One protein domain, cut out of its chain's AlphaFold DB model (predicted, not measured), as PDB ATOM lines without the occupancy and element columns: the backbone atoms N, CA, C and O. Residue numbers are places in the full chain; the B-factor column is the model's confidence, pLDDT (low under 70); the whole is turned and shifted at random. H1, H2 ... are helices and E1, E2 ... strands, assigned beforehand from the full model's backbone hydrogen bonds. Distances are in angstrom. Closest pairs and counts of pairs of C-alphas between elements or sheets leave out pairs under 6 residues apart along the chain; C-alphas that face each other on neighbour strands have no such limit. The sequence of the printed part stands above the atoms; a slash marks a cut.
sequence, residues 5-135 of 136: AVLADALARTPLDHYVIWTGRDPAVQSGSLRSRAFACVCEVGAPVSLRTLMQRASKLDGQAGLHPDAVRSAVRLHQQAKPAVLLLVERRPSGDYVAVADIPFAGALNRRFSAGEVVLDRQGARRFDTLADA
ATOM      1  N   ALA A   5      11.892  48.101  70.803       91.81
ATOM      2  CA  ALA A   5      12.669  49.282  70.429       91.81
ATOM      3  C   ALA A   5      13.778  48.957  69.410       91.81
ATOM      4  O   ALA A   5      13.973  49.692  68.447       91.81
ATOM      5  N   VAL A   6      14.452  47.810  69.558       90.25
ATOM      6  CA  VAL A   6      15.509  47.370  68.633       90.25
ATOM      7  C   VAL A   6      14.927  47.047  67.257       90.25
ATOM      8  O   VAL A   6      15.512  47.402  66.230       90.25
ATOM      9  N   LEU A   7      13.767  46.386  67.218       91.00
ATOM     10  CA  LEU A   7      13.070  46.112  65.965       91.00
ATOM     11  C   LEU A   7      12.577  47.412  65.317       91.00
ATOM     12  O   LEU A   7      12.784  47.596  64.119       91.00
ATOM     13  N   ALA A   8      11.971  48.315  66.088       92.75
ATOM     14  CA  ALA A   8      11.477  49.600  65.605       92.75
ATOM     15  C   ALA A   8      12.599  50.444  64.982       92.75
ATOM     16  O   ALA A   8      12.464  50.890  63.841       92.75
ATOM     17  N   ASP A   9      13.737  50.567  65.667       94.19
ATOM     18  CA  ASP A   9      14.911  51.290  65.175       94.19
ATOM     19  C   ASP A   9      15.479  50.667  63.897       94.19
ATOM     20  O   ASP A   9      15.816  51.363  62.935       94.19
ATOM     21  N   ALA A  10      15.582  49.337  63.855       92.38
ATOM     22  CA  ALA A  10      16.073  48.646  62.672       92.38
ATOM     23  C   ALA A  10      15.131  48.820  61.474       92.38
ATOM     24  O   ALA A  10      15.599  49.033  60.352       92.38
ATOM     25  N   LEU A  11      13.818  48.757  61.705       94.06
ATOM     26  CA  LEU A  11      12.816  49.015  60.680       94.06
ATOM     27  C   LEU A  11      12.918  50.461  60.191       94.06
ATOM     28  O   LEU A  11      12.953  50.665  58.984       94.06
ATOM     29  N   ALA A  12      13.041  51.448  61.082       94.12
ATOM     30  CA  ALA A  12      13.171  52.860  60.716       94.12
ATOM     31  C   ALA A  12      14.360  53.126  59.773       94.12
ATOM     32  O   ALA A  12      14.229  53.903  58.832       94.12
ATOM     33  N   ARG A  13      15.486  52.425  59.965       93.69
ATOM     34  CA  ARG A  13      16.680  52.528  59.101       93.69
ATOM     35  C   ARG A  13      16.622  51.693  57.817       93.69
ATOM     36  O   ARG A  13      17.546  51.761  57.010       93.69
ATOM     37  N   THR A  14      15.600  50.858  57.638       93.44
ATOM     38  CA  THR A  14      15.503  49.946  56.492       93.44
ATOM     39  C   THR A  14      14.671  50.578  55.372       93.44
ATOM     40  O   THR A  14      13.508  50.917  55.626       93.44
ATOM     41  N   PRO A  15      15.210  50.692  54.141       95.69
ATOM     42  CA  PRO A  15      14.462  51.224  53.003       95.69
ATOM     43  C   PRO A  15      13.136  50.486  52.775       95.69
ATOM     44  O   PRO A  15      13.048  49.267  52.952       95.69
ATOM     45  N   LEU A  16      12.083  51.238  52.441       96.00
ATOM     46  CA  LEU A  16      10.724  50.706  52.243       96.00
ATOM     47  C   LEU A  16      10.591  49.904  50.945       96.00
ATOM     48  O   LEU A  16       9.766  48.999  50.849       96.00
ATOM     49  N   ASP A  17      11.414  50.249  49.970       97.31
ATOM     50  CA  ASP A  17      11.491  49.714  48.619       97.31
ATOM     51  C   ASP A  17      12.440  48.517  48.492       97.31
ATOM     52  O   ASP A  17      12.585  47.977  47.400       97.31
ATOM     53  N   HIS A  18      13.063  48.064  49.583       97.44
ATOM     54  CA  HIS A  18      13.897  46.865  49.582       97.44
ATOM     55  C   HIS A  18      13.072  45.592  49.781       97.44
ATOM     56  O   HIS A  18      12.365  45.417  50.781       97.44
ATOM     57  N   TYR A  19      13.255  44.651  48.859       97.44
ATOM     58  CA  TYR A  19      12.617  43.342  48.855       97.44
ATOM     59  C   TYR A  19      13.651  42.232  48.699       97.44
ATOM     60  O   TYR A  19      14.751  42.427  48.185       97.44
ATOM     61  N   VAL A  20      13.275  41.042  49.141       95.56
ATOM     62  CA  VAL A  20      14.019  39.802  48.967       95.56
ATOM     63  C   VAL A  20      13.195  38.886  48.074       95.56
ATOM     64  O   VAL A  20      12.004  38.704  48.318       95.56
ATOM     65  N   ILE A  21      13.828  38.304  47.059       94.62
ATOM     66  CA  ILE A  21      13.233  37.265  46.216       94.62
ATOM     67  C   ILE A  21      13.980  35.959  46.470       94.62
ATOM     68  O   ILE A  21      15.205  35.906  46.327       94.62
ATOM     69  N   TRP A  22      13.254  34.904  46.834       93.12
ATOM     70  CA  TRP A  22      13.813  33.560  46.958       93.12
ATOM     71  C   TRP A  22      13.676  32.789  45.646       93.12
ATOM     72  O   TRP A  22      12.605  32.750  45.047       93.12
ATOM     73  N   THR A  23      14.746  32.136  45.199       89.38
ATOM     74  CA  THR A  23      14.743  31.337  43.963       89.38
ATOM     75  C   THR A  23      14.088  29.959  44.125       89.38
ATOM     76  O   THR A  23      13.973  29.220  43.156       89.38
ATOM     77  N   GLY A  24      13.666  29.563  45.326       87.25
ATOM     78  CA  GLY A  24      13.129  28.223  45.597       87.25
ATOM     79  C   GLY A  24      14.192  27.158  45.849       87.25
ATOM     80  O   GLY A  24      13.852  26.043  46.214       87.25
ATOM     81  N   ARG A  25      15.478  27.476  45.674       85.00
ATOM     82  CA  ARG A  25      16.578  26.548  45.964       85.00
ATOM     83  C   ARG A  25      16.962  26.597  47.435       85.00
ATOM     84  O   ARG A  25      16.946  27.672  48.042       85.00
ATOM     85  N   ASP A  26      17.384  25.454  47.959       83.31
ATOM     86  CA  ASP A  26      17.928  25.375  49.307       83.31
ATOM     87  C   ASP A  26      19.324  26.008  49.378       83.31
ATOM     88  O   ASP A  26      20.166  25.789  48.498       83.31
ATOM     89  N   PRO A  27      19.608  26.803  50.419       80.56
ATOM     90  CA  PRO A  27      20.940  27.321  50.652       80.56
ATOM     91  C   PRO A  27      21.887  26.193  51.065       80.56
ATOM     92  O   PRO A  27      21.581  25.404  51.955       80.56
ATOM     93  N   ALA A  28      23.105  26.201  50.524       76.50
ATOM     94  CA  ALA A  28      24.204  25.384  51.033       76.50
ATOM     95  C   ALA A  28      24.736  25.969  52.358       76.50
ATOM     96  O   ALA A  28      25.765  26.646  52.395       76.50
ATOM     97  N   VAL A  29      23.995  25.782  53.452       78.19
ATOM     98  CA  VAL A  29      24.364  26.255  54.795       78.19
ATOM     99  C   VAL A  29      24.163  25.166  55.835       78.19
ATOM    100  O   VAL A  29      23.288  24.316  55.709       78.19
ATOM    101  N   GLN A  30      24.954  25.224  56.903       76.88
ATOM    102  CA  GLN A  30      24.768  24.345  58.050       76.88
ATOM    103  C   GLN A  30      23.393  24.596  58.685       76.88
ATOM    104  O   GLN A  30      23.057  25.740  59.033       76.88
ATOM    105  N   SER A  31      22.623  23.519  58.848       76.75
ATOM    106  CA  SER A  31      21.328  23.549  59.527       76.75
ATOM    107  C   SER A  31      21.464  24.126  60.939       76.75
ATOM    108  O   SER A  31      22.466  23.906  61.621       76.75
ATOM    109  N   GLY A  32      20.487  24.928  61.360       73.50
ATOM    110  CA  GLY A  32      20.473  25.578  62.676       73.50
ATOM    111  C   GLY A  32      21.347  26.833  62.805       73.50
ATOM    112  O   GLY A  32      21.196  27.576  63.776       73.50
ATOM    113  N   SER A  33      22.205  27.143  61.825       82.50
ATOM    114  CA  SER A  33      22.960  28.404  61.813       82.50
ATOM    115  C   SER A  33      22.029  29.625  61.768       82.50
ATOM    116  O   SER A  33      20.927  29.561  61.217       82.50
ATOM    117  N   LEU A  34      22.483  30.780  62.275       78.69
ATOM    118  CA  LEU A  34      21.734  32.047  62.170       78.69
ATOM    119  C   LEU A  34      21.314  32.345  60.723       78.69
ATOM    120  O   LEU A  34      20.201  32.798  60.467       78.69
ATOM    121  N   ARG A  35      22.199  32.027  59.774       79.06
ATOM    122  CA  ARG A  35      21.981  32.193  58.339       79.06
ATOM    123  C   ARG A  35      20.881  31.272  57.798       79.06
ATOM    124  O   ARG A  35      20.070  31.719  56.988       79.06
ATOM    125  N   SER A  36      20.840  30.016  58.245       81.38
ATOM    126  CA  SER A  36      19.766  29.068  57.918       81.38
ATOM    127  C   SER A  36      18.435  29.496  58.537       81.38
ATOM    128  O   SER A  36      17.408  29.450  57.869       81.38
ATOM    129  N   ARG A  37      18.452  29.971  59.787       82.25
ATOM    130  CA  ARG A  37      17.249  30.425  60.496       82.25
ATOM    131  C   ARG A  37      16.632  31.674  59.868       82.25
ATOM    132  O   ARG A  37      15.420  31.738  59.736       82.25
ATOM    133  N   ALA A  38      17.448  32.650  59.466       82.56
ATOM    134  CA  ALA A  38      16.959  33.856  58.794       82.56
ATOM    135  C   ALA A  38      16.341  33.537  57.425       82.56
ATOM    136  O   ALA A  38      15.338  34.134  57.043       82.56
ATOM    137  N   PHE A  39      16.931  32.581  56.703       83.19
ATOM    138  CA  PHE A  39      16.400  32.105  55.431       83.19
ATOM    139  C   PHE A  39      15.042  31.413  55.588       83.19
ATOM    140  O   PHE A  39      14.146  31.686  54.801       83.19
ATOM    141  N   ALA A  40      14.852  30.613  56.643       83.88
ATOM    142  CA  ALA A  40      13.586  29.927  56.919       83.88
ATOM    143  C   ALA A  40      12.381  30.871  57.134       83.88
ATOM    144  O   ALA A  40      11.244  30.415  57.171       83.88
ATOM    145  N   CYS A  41      12.606  32.182  57.275       86.00
ATOM    146  CA  CYS A  41      11.542  33.188  57.348       86.00
ATOM    147  C   CYS A  41      11.048  33.681  55.972       86.00
ATOM    148  O   CYS A  41      10.096  34.469  55.916       86.00
ATOM    149  N   VAL A  42      11.696  33.260  54.882       87.31
ATOM    150  CA  VAL A  42      11.252  33.484  53.501       87.31
ATOM    151  C   VAL A  42      10.598  32.197  53.008       87.31
ATOM    152  O   VAL A  42      11.251  31.161  52.947       87.31
ATOM    153  N   CYS A  43       9.313  32.257  52.666       85.50
ATOM    154  CA  CYS A  43       8.538  31.083  52.253       85.50
ATOM    155  C   CYS A  43       8.061  31.188  50.800       85.50
ATOM    156  O   CYS A  43       7.642  30.205  50.198       85.50
ATOM    157  N   GLU A  44       8.097  32.391  50.238       91.62
ATOM    158  CA  GLU A  44       7.477  32.707  48.967       91.62
ATOM    159  C   GLU A  44       8.488  32.599  47.822       91.62
ATOM    160  O   GLU A  44       9.303  33.492  47.584       91.62
ATOM    161  N   VAL A  45       8.440  31.478  47.102       90.25
ATOM    162  CA  VAL A  45       9.295  31.238  45.933       90.25
ATOM    163  C   VAL A  45       8.941  32.214  44.811       90.25
ATOM    164  O   VAL A  45       7.790  32.313  44.395       90.25
ATOM    165  N   GLY A  46       9.940  32.930  44.300       88.62
ATOM    166  CA  GLY A  46       9.826  33.855  43.173       88.62
ATOM    167  C   GLY A  46       9.074  35.155  43.467       88.62
ATOM    168  O   GLY A  46       9.176  36.089  42.674       88.62
ATOM    169  N   ALA A  47       8.365  35.249  44.593       92.00
ATOM    170  CA  ALA A  47       7.619  36.439  44.972       92.00
ATOM    171  C   ALA A  47       8.492  37.402  45.801       92.00
ATOM    172  O   ALA A  47       9.174  36.967  46.734       92.00
ATOM    173  N   PRO A  48       8.466  38.715  45.516       95.06
ATOM    174  CA  PRO A  48       9.154  39.701  46.340       95.06
ATOM    175  C   PRO A  48       8.516  39.833  47.726       95.06
ATOM    176  O   PRO A  48       7.338  40.165  47.855       95.06
ATOM    177  N   VAL A  49       9.320  39.666  48.774       95.69
ATOM    178  CA  VAL A  49       8.928  39.905  50.170       95.69
ATOM    179  C   VAL A  49       9.675  41.122  50.691       95.69
ATOM    180  O   VAL A  49      10.894  41.199  50.563       95.69
ATOM    181  N   SER A  50       8.972  42.086  51.292       96.25
ATOM    182  CA  SER A  50       9.634  43.266  51.866       96.25
ATOM    183  C   SER A  50      10.664  42.844  52.916       96.25
ATOM    184  O   SER A  50      10.375  42.028  53.797       96.25
ATOM    185  N   LEU A  51      11.855  43.446  52.874       95.25
ATOM    186  CA  LEU A  51      12.904  43.186  53.861       95.25
ATOM    187  C   LEU A  51      12.431  43.512  55.288       95.25
ATOM    188  O   LEU A  51      12.796  42.823  56.240       95.25
ATOM    189  N   ARG A  52      11.563  44.519  55.438       95.44
ATOM    190  CA  ARG A  52      10.944  44.895  56.718       95.44
ATOM    191  C   ARG A  52      10.009  43.800  57.229       95.44
ATOM    192  O   ARG A  52      10.093  43.423  58.396       95.44
ATOM    193  N   THR A  53       9.179  43.236  56.350       94.69
ATOM    194  CA  THR A  53       8.330  42.079  56.675       94.69
ATOM    195  C   THR A  53       9.174  40.879  57.084       94.69
ATOM    196  O   THR A  53       8.864  40.221  58.076       94.69
ATOM    197  N   LEU A  54      10.278  40.621  56.380       93.06
ATOM    198  CA  LEU A  54      11.193  39.540  56.732       93.06
ATOM    199  C   LEU A  54      11.785  39.727  58.137       93.06
ATOM    200  O   LEU A  54      11.779  38.786  58.925       93.06
ATOM    201  N   MET A  55      12.230  40.940  58.491       93.12
ATOM    202  CA  MET A  55      12.722  41.252  59.844       93.12
ATOM    203  C   MET A  55      11.657  41.017  60.920       93.12
ATOM    204  O   MET A  55      11.962  40.443  61.962       93.12
ATOM    205  N   GLN A  56      10.413  41.422  60.660       92.19
ATOM    206  CA  GLN A  56       9.288  41.213  61.577       92.19
ATOM    207  C   GLN A  56       8.936  39.729  61.752       92.19
ATOM    208  O   GLN A  56       8.542  39.314  62.840       92.19
ATOM    209  N   ARG A  57       9.062  38.912  60.699       91.38
ATOM    210  CA  ARG A  57       8.897  37.452  60.798       91.38
ATOM    211  C   ARG A  57      10.019  36.841  61.628       91.38
ATOM    212  O   ARG A  57       9.765  36.092  62.564       91.38
ATOM    213  N   ALA A  58      11.256  37.222  61.329       90.19
ATOM    214  CA  ALA A  58      12.441  36.731  62.019       90.19
ATOM    215  C   ALA A  58      12.470  37.101  63.511       90.19
ATOM    216  O   ALA A  58      12.946  36.305  64.323       90.19
ATOM    217  N   SER A  59      11.935  38.261  63.902       89.81
ATOM    218  CA  SER A  59      11.835  38.648  65.314       89.81
ATOM    219  C   SER A  59      10.824  37.802  66.099       89.81
ATOM    220  O   SER A  59      10.926  37.729  67.322       89.81
ATOM    221  N   LYS A  60       9.877  37.155  65.406       86.56
ATOM    222  CA  LYS A  60       8.808  36.310  65.965       86.56
ATOM    223  C   LYS A  60       9.071  34.805  65.823       86.56
ATOM    224  O   LYS A  60       8.158  34.020  66.039       86.56
ATOM    225  N   LEU A  61      10.283  34.400  65.432       83.38
ATOM    226  CA  LEU A  61      10.664  32.986  65.312       83.38
ATOM    227  C   LEU A  61      10.398  32.249  66.634       83.38
ATOM    228  O   LEU A  61      11.075  32.503  67.630       83.38
ATOM    229  N   ASP A  62       9.400  31.367  66.616       59.16
ATOM    230  CA  ASP A  62       8.875  30.697  67.804       59.16
ATOM    231  C   ASP A  62       9.878  29.680  68.383       59.16
ATOM    232  O   ASP A  62      10.681  29.087  67.657       59.16
ATOM    233  N   GLY A  63       9.883  29.516  69.707       60.84
ATOM    234  CA  GLY A  63      10.783  28.593  70.420       60.84
ATOM    235  C   GLY A  63      12.265  29.006  70.502       60.84
ATOM    236  O   GLY A  63      13.090  28.255  71.025       60.84
ATOM    237  N   GLN A  64      12.635  30.195  70.017       64.25
ATOM    238  CA  GLN A  64      13.979  30.766  70.139       64.25
ATOM    239  C   GLN A  64      13.890  32.247  70.523       64.25
ATOM    240  O   GLN A  64      12.890  32.915  70.269       64.25
ATOM    241  N   ALA A  65      14.958  32.825  71.083       71.38
ATOM    242  CA  ALA A  65      15.086  34.276  71.021       71.38
ATOM    243  C   ALA A  65      15.075  34.655  69.527       71.38
ATOM    244  O   ALA A  65      15.946  34.198  68.778       71.38
ATOM    245  N   GLY A  66      14.039  35.379  69.080       82.75
ATOM    246  CA  GLY A  66      13.904  35.845  67.699       82.75
ATOM    247  C   GLY A  66      15.198  36.464  67.164       82.75
ATOM    248  O   GLY A  66      16.079  36.868  67.923       82.75
ATOM    249  N   LEU A  67      15.351  36.510  65.846       87.00
ATOM    250  CA  LEU A  67      16.602  36.957  65.240       87.00
ATOM    251  C   LEU A  67      16.724  38.478  65.266       87.00
ATOM    252  O   LEU A  67      15.775  39.204  64.967       87.00
ATOM    253  N   HIS A  68      17.932  38.953  65.559       89.44
ATOM    254  CA  HIS A  68      18.248  40.370  65.466       89.44
ATOM    255  C   HIS A  68      18.105  40.848  64.008       89.44
ATOM    256  O   HIS A  68      18.626  40.183  63.107       89.44
ATOM    257  N   PRO A  69      17.470  42.002  63.736       90.00
ATOM    258  CA  PRO A  69      17.286  42.501  62.369       90.00
ATOM    259  C   PRO A  69      18.588  42.654  61.566       90.00
ATOM    260  O   PRO A  69      18.606  42.427  60.356       90.00
ATOM    261  N   ASP A  70      19.700  42.999  62.222       88.31
ATOM    262  CA  ASP A  70      21.015  43.058  61.561       88.31
ATOM    263  C   ASP A  70      21.507  41.680  61.117       88.31
ATOM    264  O   ASP A  70      22.070  41.551  60.032       88.31
ATOM    265  N   ALA A  71      21.231  40.633  61.898       88.44
ATOM    266  CA  ALA A  71      21.562  39.266  61.512       88.44
ATOM    267  C   ALA A  71      20.766  38.837  60.270       88.44
ATOM    268  O   ALA A  71      21.320  38.181  59.390       88.44
ATOM    269  N   VAL A  72      19.502  39.266  60.154       90.44
ATOM    270  CA  VAL A  72      18.668  39.027  58.965       90.44
ATOM    271  C   VAL A  72      19.263  39.714  57.736       90.44
ATOM    272  O   VAL A  72      19.440  39.070  56.704       90.44
ATOM    273  N   ARG A  73      19.647  40.996  57.844       90.44
ATOM    274  CA  ARG A  73      20.293  41.732  56.740       90.44
ATOM    275  C   ARG A  73      21.585  41.067  56.287       90.44
ATOM    276  O   ARG A  73      21.773  40.842  55.091       90.44
ATOM    277  N   SER A  74      22.446  40.723  57.240       89.81
ATOM    278  CA  SER A  74      23.703  40.031  56.964       89.81
ATOM    279  C   SER A  74      23.460  38.674  56.308       89.81
ATOM    280  O   SER A  74      24.104  38.356  55.313       89.81
ATOM    281  N   ALA A  75      22.485  37.898  56.786       89.38
ATOM    282  CA  ALA A  75      22.142  36.607  56.195       89.38
ATOM    283  C   ALA A  75      21.666  36.740  54.741       89.38
ATOM    284  O   ALA A  75      22.126  35.980  53.890       89.38
ATOM    285  N   VAL A  76      20.803  37.718  54.436       91.56
ATOM    286  CA  VAL A  76      20.352  37.993  53.061       91.56
ATOM    287  C   VAL A  76      21.543  38.299  52.152       91.56
ATOM    288  O   VAL A  76      21.677  37.684  51.096       91.56
ATOM    289  N   ARG A  77      22.451  39.186  52.577       90.75
ATOM    290  CA  ARG A  77      23.652  39.532  51.796       90.75
ATOM    291  C   ARG A  77      24.574  38.338  51.571       90.75
ATOM    292  O   ARG A  77      25.044  38.135  50.458       90.75
ATOM    293  N   LEU A  78      24.788  37.518  52.595       89.25
ATOM    294  CA  LEU A  78      25.613  36.314  52.482       89.25
ATOM    295  C   LEU A  78      24.993  35.274  51.536       89.25
ATOM    296  O   LEU A  78      25.713  34.617  50.787       89.25
ATOM    297  N   HIS A  79      23.666  35.123  51.541       88.56
ATOM    298  CA  HIS A  79      22.953  34.250  50.597       88.56
ATOM    299  C   HIS A  79      22.971  34.771  49.164       88.56
ATOM    300  O   HIS A  79      23.074  33.966  48.244       88.56
ATOM    301  N   GLN A  80      22.947  36.090  48.980       89.81
ATOM    302  CA  GLN A  80      23.095  36.730  47.671       89.81
ATOM    303  C   GLN A  80      24.496  36.524  47.065       89.81
ATOM    304  O   GLN A  80      24.640  36.496  45.846       89.81
ATOM    305  N   GLN A  81      25.529  36.368  47.897       88.00
ATOM    306  CA  GLN A  81      26.912  36.138  47.455       88.00
ATOM    307  C   GLN A  81      27.274  34.655  47.285       88.00
ATOM    308  O   GLN A  81      28.369  34.338  46.818       88.00
ATOM    309  N   ALA A  82      26.387  33.735  47.670       85.94
ATOM    310  CA  ALA A  82      26.628  32.304  47.528       85.94
ATOM    311  C   ALA A  82      26.578  31.849  46.062       85.94
ATOM    312  O   ALA A  82      26.062  32.549  45.191       85.94
ATOM    313  N   LYS A  83      27.095  30.643  45.804       85.38
ATOM    314  CA  LYS A  83      27.002  29.967  44.509       85.38
ATOM    315  C   LYS A  83      26.253  28.635  44.670       85.38
ATOM    316  O   LYS A  83      26.824  27.720  45.265       85.38
ATOM    317  N   PRO A  84      25.022  28.499  44.148       85.56
ATOM    318  CA  PRO A  84      24.195  29.555  43.556       85.56
ATOM    319  C   PRO A  84      23.663  30.538  44.616       85.56
ATOM    320  O   PRO A  84      23.525  30.195  45.792       85.56
ATOM    321  N   ALA A  85      23.329  31.755  44.195       89.31
ATOM    322  CA  ALA A  85      22.646  32.735  45.025       89.31
ATOM    323  C   ALA A  85      21.166  32.355  45.119       89.31
ATOM    324  O   ALA A  85      20.457  32.271  44.109       89.31
ATOM    325  N   VAL A  86      20.705  32.110  46.346       88.62
ATOM    326  CA  VAL A  86      19.332  31.650  46.608       88.62
ATOM    327  C   VAL A  86      18.394  32.778  47.023       88.62
ATOM    328  O   VAL A  86      17.190  32.674  46.822       88.62
ATOM    329  N   LEU A  87      18.937  33.875  47.555       92.00
ATOM    330  CA  LEU A  87      18.188  35.089  47.868       92.00
ATOM    331  C   LEU A  87      18.735  36.249  47.042       92.00
ATOM    332  O   LEU A  87      19.942  36.480  47.016       92.00
ATOM    333  N   LEU A  88      17.842  36.998  46.409       93.75
ATOM    334  CA  LEU A  88      18.171  38.183  45.627       93.75
ATOM    335  C   LEU A  88      17.644  39.404  46.384       93.75
ATOM    336  O   LEU A  88      16.434  39.516  46.583       93.75
ATOM    337  N   LEU A  89      18.529  40.306  46.825       95.88
ATOM    338  CA  LEU A  89      18.090  41.596  47.359       95.88
ATOM    339  C   LEU A  89      17.868  42.573  46.208       95.88
ATOM    340  O   LEU A  89      18.796  42.892  45.456       95.88
ATOM    341  N   VAL A  90      16.644  43.073  46.124       96.88
ATOM    342  CA  VAL A  90      16.185  43.958  45.062       96.88
ATOM    343  C   VAL A  90      15.543  45.221  45.627       96.88
ATOM    344  O   VAL A  90      15.057  45.238  46.757       96.88
ATOM    345  N   GLU A  91      15.542  46.273  44.825       97.75
ATOM    346  CA  GLU A  91      14.849  47.534  45.068       97.75
ATOM    347  C   GLU A  91      13.680  47.647  44.088       97.75
ATOM    348  O   GLU A  91      13.846  47.381  42.895       97.75
ATOM    349  N   ARG A  92      12.498  48.034  44.569       98.00
ATOM    350  CA  ARG A  92      11.335  48.298  43.719       98.00
ATOM    351  C   ARG A  92      11.341  49.752  43.252       98.00
ATOM    352  O   ARG A  92      11.103  50.661  44.041       98.00
ATOM    353  N   ARG A  93      11.515  49.968  41.950       97.38
ATOM    354  CA  ARG A  93      11.463  51.298  41.331       97.38
ATOM    355  C   ARG A  93      10.027  51.823  41.205       97.38
ATOM    356  O   ARG A  93       9.089  51.026  41.124       97.38
ATOM    357  N   PRO A  94       9.836  53.150  41.048       96.94
ATOM    358  CA  PRO A  94       8.526  53.739  40.750       96.94
ATOM    359  C   PRO A  94       7.853  53.181  39.488       96.94
ATOM    360  O   PRO A  94       6.630  53.171  39.402       96.94
ATOM    361  N   SER A  95       8.633  52.673  38.522       95.81
ATOM    362  CA  SER A  95       8.115  51.994  37.324       95.81
ATOM    363  C   SER A  95       7.389  50.677  37.626       95.81
ATOM    364  O   SER A  95       6.680  50.162  36.763       95.81
ATOM    365  N   GLY A  96       7.576  50.127  38.829       96.31
ATOM    366  CA  GLY A  96       7.107  48.807  39.237       96.31
ATOM    367  C   GLY A  96       8.142  47.695  39.059       96.31
ATOM    368  O   GLY A  96       7.901  46.596  39.548       96.31
ATOM    369  N   ASP A  97       9.277  47.972  38.412       97.38
ATOM    370  CA  ASP A  97      10.343  46.987  38.212       97.38
ATOM    371  C   ASP A  97      11.154  46.778  39.497       97.38
ATOM    372  O   ASP A  97      11.421  47.724  40.241       97.38
ATOM    373  N   TYR A  98      11.606  45.550  39.721       97.88
ATOM    374  CA  TYR A  98      12.531  45.188  40.787       97.88
ATOM    375  C   TYR A  98      13.934  45.024  40.217       97.88
ATOM    376  O   TYR A  98      14.166  44.200  39.325       97.88
ATOM    377  N   VAL A  99      14.880  45.788  40.751       97.50
ATOM    378  CA  VAL A  99      16.264  45.822  40.278       97.50
ATOM    379  C   VAL A  99      17.235  45.351  41.346       97.50
ATOM    380  O   VAL A  99      16.977  45.519  42.532       97.50
ATOM    381  N   ALA A 100      18.363  44.768  40.955       96.62
ATOM    382  CA  ALA A 100      19.371  44.327  41.912       96.62
ATOM    383  C   ALA A 100      19.960  45.526  42.683       96.62
ATOM    384  O   ALA A 100      20.438  46.480  42.075       96.62
ATOM    385  N   VAL A 101      19.977  45.471  44.021       96.12
ATOM    386  CA  VAL A 101      20.559  46.548  44.861       96.12
ATOM    387  C   VAL A 101      22.085  46.613  44.726       96.12
ATOM    388  O   VAL A 101      22.707  47.649  44.922       96.12
ATOM    389  N   ALA A 102      22.705  45.472  44.449       94.62
ATOM    390  CA  ALA A 102      24.140  45.312  44.271       94.62
ATOM    391  C   ALA A 102      24.380  44.169  43.283       94.62
ATOM    392  O   ALA A 102      23.460  43.393  43.022       94.62
ATOM    393  N   ASP A 103      25.609  44.030  42.797       93.62
ATOM    394  CA  ASP A 103      25.992  42.910  41.943       93.62
ATOM    395  C   ASP A 103      25.622  41.557  42.580       93.62
ATOM    396  O   ASP A 103      25.869  41.301  43.764       93.62
ATOM    397  N   ILE A 104      25.020  40.677  41.778       92.19
ATOM    398  CA  ILE A 104      24.667  39.302  42.145       92.19
ATOM    399  C   ILE A 104      25.439  38.383  41.203       92.19
ATOM    400  O   ILE A 104      25.074  38.288  40.034       92.19
ATOM    401  N   PRO A 105      26.513  37.721  41.658       86.31
ATOM    402  CA  PRO A 105      27.413  37.007  40.758       86.31
ATOM    403  C   PRO A 105      26.824  35.705  40.200       86.31
ATOM    404  O   PRO A 105      27.189  35.315  39.094       86.31
ATOM    405  N   PHE A 106      25.934  35.037  40.945       86.56
ATOM    406  CA  PHE A 106      25.477  33.674  40.640       86.56
ATOM    407  C   PHE A 106      23.967  33.486  40.866       86.56
ATOM    408  O   PHE A 106      23.557  32.564  41.565       86.56
ATOM    409  N   ALA A 107      23.117  34.360  40.334       81.06
ATOM    410  CA  ALA A 107      21.672  34.266  40.536       81.06
ATOM    411  C   ALA A 107      21.070  33.001  39.900       81.06
ATOM    412  O   ALA A 107      21.167  32.791  38.690       81.06
ATOM    413  N   GLY A 108      20.397  32.191  40.723       69.50
ATOM    414  CA  GLY A 108      19.606  31.049  40.259       69.50
ATOM    415  C   GLY A 108      20.420  29.874  39.702       69.50
ATOM    416  O   GLY A 108      21.594  29.689  40.024       69.50
ATOM    417  N   ALA A 109      19.756  29.036  38.900       62.47
ATOM    418  CA  ALA A 109      20.285  27.773  38.375       62.47
ATOM    419  C   ALA A 109      21.371  27.976  37.311       62.47
ATOM    420  O   ALA A 109      22.377  27.268  37.301       62.47
ATOM    421  N   LEU A 110      21.180  28.973  36.445       64.25
ATOM    422  CA  LEU A 110      22.078  29.275  35.331       64.25
ATOM    423  C   LEU A 110      23.297  30.124  35.727       64.25
ATOM    424  O   LEU A 110      24.043  30.558  34.853       64.25
ATOM    425  N   ASN A 111      23.529  30.362  37.027       70.06
ATOM    426  CA  ASN A 111      24.603  31.231  37.527       70.06
ATOM    427  C   ASN A 111      24.622  32.604  36.830       70.06
ATOM    428  O   ASN A 111      25.691  33.155  36.555       70.06
ATOM    429  N   ARG A 112      23.442  33.154  36.513       83.81
ATOM    430  CA  ARG A 112      23.350  34.441  35.824       83.81
ATOM    431  C   ARG A 112      23.908  35.533  36.728       83.81
ATOM    432  O   ARG A 112      23.553  35.622  37.903       83.81
ATOM    433  N   ARG A 113      24.733  36.409  36.163       90.56
ATOM    434  CA  ARG A 113      25.142  37.630  36.850       90.56
ATOM    435  C   ARG A 113      24.086  38.716  36.655       90.56
ATOM    436  O   ARG A 113      23.650  38.933  35.529       90.56
ATOM    437  N   PHE A 114      23.742  39.415  37.731       93.00
ATOM    438  CA  PHE A 114      23.087  40.721  37.663       93.00
ATOM    439  C   PHE A 114      24.056  41.799  38.113       93.00
ATOM    440  O   PHE A 114      24.757  41.622  39.113       93.00
ATOM    441  N   SER A 115      24.081  42.914  37.396       95.00
ATOM    442  CA  SER A 115      24.758  44.123  37.878       95.00
ATOM    443  C   SER A 115      23.815  44.945  38.751       95.00
ATOM    444  O   SER A 115      22.592  44.861  38.603       95.00
ATOM    445  N   ALA A 116      24.363  45.765  39.645       96.06
ATOM    446  CA  ALA A 116      23.569  46.740  40.385       96.06
ATOM    447  C   ALA A 116      22.689  47.579  39.431       96.06
ATOM    448  O   ALA A 116      23.154  48.093  38.415       96.06
ATOM    449  N   GLY A 117      21.399  47.695  39.748       96.44
ATOM    450  CA  GLY A 117      20.407  48.416  38.952       96.44
ATOM    451  C   GLY A 117      19.827  47.652  37.754       96.44
ATOM    452  O   GLY A 117      18.926  48.187  37.103       96.44
ATOM    453  N   GLU A 118      20.285  46.429  37.469       96.12
ATOM    454  CA  GLU A 118      19.696  45.566  36.440       96.12
ATOM    455  C   GLU A 118      18.344  45.005  36.903       96.12
ATOM    456  O   GLU A 118      18.177  44.635  38.065       96.12
ATOM    457  N   VAL A 119      17.374  44.925  35.986       95.75
ATOM    458  CA  VAL A 119      16.043  44.361  36.256       95.75
ATOM    459  C   VAL A 119      16.144  42.860  36.523       95.75
ATOM    460  O   VAL A 119      16.629  42.107  35.683       95.75
ATOM    461  N   VAL A 120      15.636  42.436  37.678       94.69
ATOM    462  CA  VAL A 120      15.548  41.035  38.116       94.69
ATOM    463  C   VAL A 120      14.135  40.490  37.896       94.69
ATOM    464  O   VAL A 120      13.967  39.367  37.423       94.69
ATOM    465  N   LEU A 121      13.124  41.303  38.205       94.88
ATOM    466  CA  LEU A 121      11.706  41.024  37.994       94.88
ATOM    467  C   LEU A 121      11.063  42.300  37.459       94.88
ATOM    468  O   LEU A 121      11.167  43.344  38.099       94.88
ATOM    469  N   ASP A 122      10.441  42.248  36.287       94.94
ATOM    470  CA  ASP A 122       9.792  43.436  35.732       94.94
ATOM    471  C   ASP A 122       8.399  43.682  36.333       94.94
ATOM    472  O   ASP A 122       7.834  42.847  37.045       94.94
ATOM    473  N   ARG A 123       7.827  44.850  36.033       93.12
ATOM    474  CA  ARG A 123       6.491  45.243  36.499       93.12
ATOM    475  C   ARG A 123       5.354  44.307  36.058       93.12
ATOM    476  O   ARG A 123       4.267  44.389  36.622       93.12
ATOM    477  N   GLN A 124       5.568  43.493  35.021       93.00
ATOM    478  CA  GLN A 124       4.586  42.544  34.485       93.00
ATOM    479  C   GLN A 124       4.711  41.163  35.144       93.00
ATOM    480  O   GLN A 124       3.880  40.293  34.905       93.00
ATOM    481  N   GLY A 125       5.722  40.966  35.995       89.00
ATOM    482  CA  GLY A 125       5.989  39.700  36.663       89.00
ATOM    483  C   GLY A 125       6.950  38.791  35.893       89.00
ATOM    484  O   GLY A 125       7.156  37.649  36.309       89.00
ATOM    485  N   ALA A 126       7.567  39.262  34.803       90.00
ATOM    486  CA  ALA A 126       8.545  38.466  34.075       90.00
ATOM    487  C   ALA A 126       9.869  38.413  34.850       90.00
ATOM    488  O   ALA A 126      10.509  39.430  35.143       90.00
ATOM    489  N   ARG A 127      10.278  37.191  35.191       90.25
ATOM    490  CA  ARG A 127      11.503  36.895  35.941       90.25
ATOM    491  C   ARG A 127      12.681  36.790  34.976       90.25
ATOM    492  O   ARG A 127      12.585  36.121  33.953       90.25
ATOM    493  N   ARG A 128      13.814  37.410  35.317       89.00
ATOM    494  CA  ARG A 128      15.087  37.254  34.580       89.00
ATOM    495  C   ARG A 128      16.046  36.243  35.216       89.00
ATOM    496  O   ARG A 128      17.208  36.170  34.823       89.00
ATOM    497  N   PHE A 129      15.568  35.504  36.210       85.88
ATOM    498  CA  PHE A 129      16.279  34.477  36.963       85.88
ATOM    499  C   PHE A 129      15.417  33.214  37.012       85.88
ATOM    500  O   PHE A 129      14.191  33.308  36.960       85.88
ATOM    501  N   ASP A 130      16.053  32.060  37.176       80.50
ATOM    502  CA  ASP A 130      15.336  30.791  37.292       80.50
ATOM    503  C   ASP A 130      14.886  30.551  38.730       80.50
ATOM    504  O   ASP A 130      15.617  30.830  39.692       80.50
ATOM    505  N   THR A 131      13.713  29.947  38.872       79.06
ATOM    506  CA  THR A 131      13.260  29.349  40.124       79.06
ATOM    507  C   THR A 131      13.399  27.831  40.111       79.06
ATOM    508  O   THR A 131      13.565  27.219  39.061       79.06
ATOM    509  N   LEU A 132      13.338  27.197  41.288       70.38
ATOM    510  CA  LEU A 132      13.328  25.733  41.401       70.38
ATOM    511  C   LEU A 132      12.199  25.106  40.564       70.38
ATOM    512  O   LEU A 132      12.409  24.057  39.967       70.38
ATOM    513  N   ALA A 133      11.045  25.774  40.479       60.16
ATOM    514  CA  ALA A 133       9.899  25.321  39.694       60.16
ATOM    515  C   ALA A 133      10.157  25.291  38.176       60.16
ATOM    516  O   ALA A 133       9.462  24.574  37.472       60.16
ATOM    517  N   ASP A 134      11.152  26.034  37.679       58.03
ATOM    518  CA  ASP A 134      11.474  26.100  36.247       58.03
ATOM    519  C   ASP A 134      12.488  25.011  35.822       58.03
ATOM    520  O   ASP A 134      12.861  24.932  34.654       58.03
ATOM    521  N   ALA A 135      12.979  24.202  36.771       52.88
ATOM    522  CA  ALA A 135      14.002  23.171  36.557       52.88
ATOM    523  C   ALA A 135      13.454  21.727  36.611       52.88
ATOM    524  O   ALA A 135      14.252  20.787  36.658       52.88
TER     525      ALA A 135
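Overview. This is residues 5 to 135 of the 136 residues of an uncharacterized protein of Phenylobacterium hankyongense (UniProt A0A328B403). Picture a small five-stranded sheet, strongly twisted and curled like part of a barrel, with two helices, H3 and H4, standing up from one face and H1 and H2 packed on these helices. The short hairpin E5 and E6 sits near E3, E4 and E7, and H5 lies at the far end from H1. The printed part has 131 residues, with named elements in the order H1 E1 H2 E2 H3 H4 E3 E4 E5 E6 E7 H5. The sheet order is E2 E1 E3 E4 E7, antiparallel throughout, and the class is mixed, helices and strands. The whole is compact, with a radius of gyration of the C-alphas of 14.0 A and spans of 37 by 34 by 21 A.

Arrangement. Begin at H1, residues 5 to 12, which touches H3, residues 51 to 59, at a shallow tilt of 14 degrees, opposite ways; the closest C-alphas are those of Leu 11 and Arg 52, 6.0 A apart. Next find E1, residues 18 to 22, an inner strand between E2, residues 48 to 50, and E3, residues 87 to 92. Look there for N 20 and O 49 at 2.8 A, and N 19 and O 90 at 2.8 A, within hydrogen-bond range. H2, residues 34 to 39, touches H4, residues 69 to 80, about perpendicular at 74 degrees, closest at the C-alphas of Arg 35 and Ala 75, 4.9 A, with residues 71 to 76 of H4 alone. H4, the hub, touches H1, H2 and H3, though H1 only just, with 3 pairs of C-alphas within 8 A. H3 and H4 are on one face of the sheet, two layers, and both stand up from it. E2, H3, H4 and E3 make a split strand-helix-strand unit, two strands of one sheet joined through helices, with E1 between them in the sheet and a right-handed crossover. E3 and E4, residues 98 to 100, form a hairpin, with N 91 and O 99 at 2.8 A. E4 is the antiparallel neighbour of E7, residues 119 to 121, with N 98 and O 121 at 2.8 A. E5, residues 104 to 107, and E6, residues 112 to 114, form a hairpin, with N 104 and O 114 at 2.8 A. H5, residues 132 to 135, touches no helix and is too short for an O i to N i+4 pair; in H1, H2, H3 and H4 every such pair is within hydrogen-bond range.

Along the chain. Find C-alpha 5 at (12.669, 49.282, 70.429), where H1 begins its 10.4 A. E1 spans 13.6 A, H3 12.4 A and E3 15.4 A. H4 runs 16.8 A from C-alpha 69 at (17.286, 42.501, 62.369). H5 ends at C-alpha 135, (14.002, 23.171, 36.557).

Size, cuts and confidence. The C-alphas of Ala 5 and Ala 135, the two farthest apart, are 42.8 A apart. The printed part has no cut, and the link from E1 to H2 is long, with 11 residues. pLDDT is under 70 at residues 62 to 64, 108 to 110 and 133 to 135.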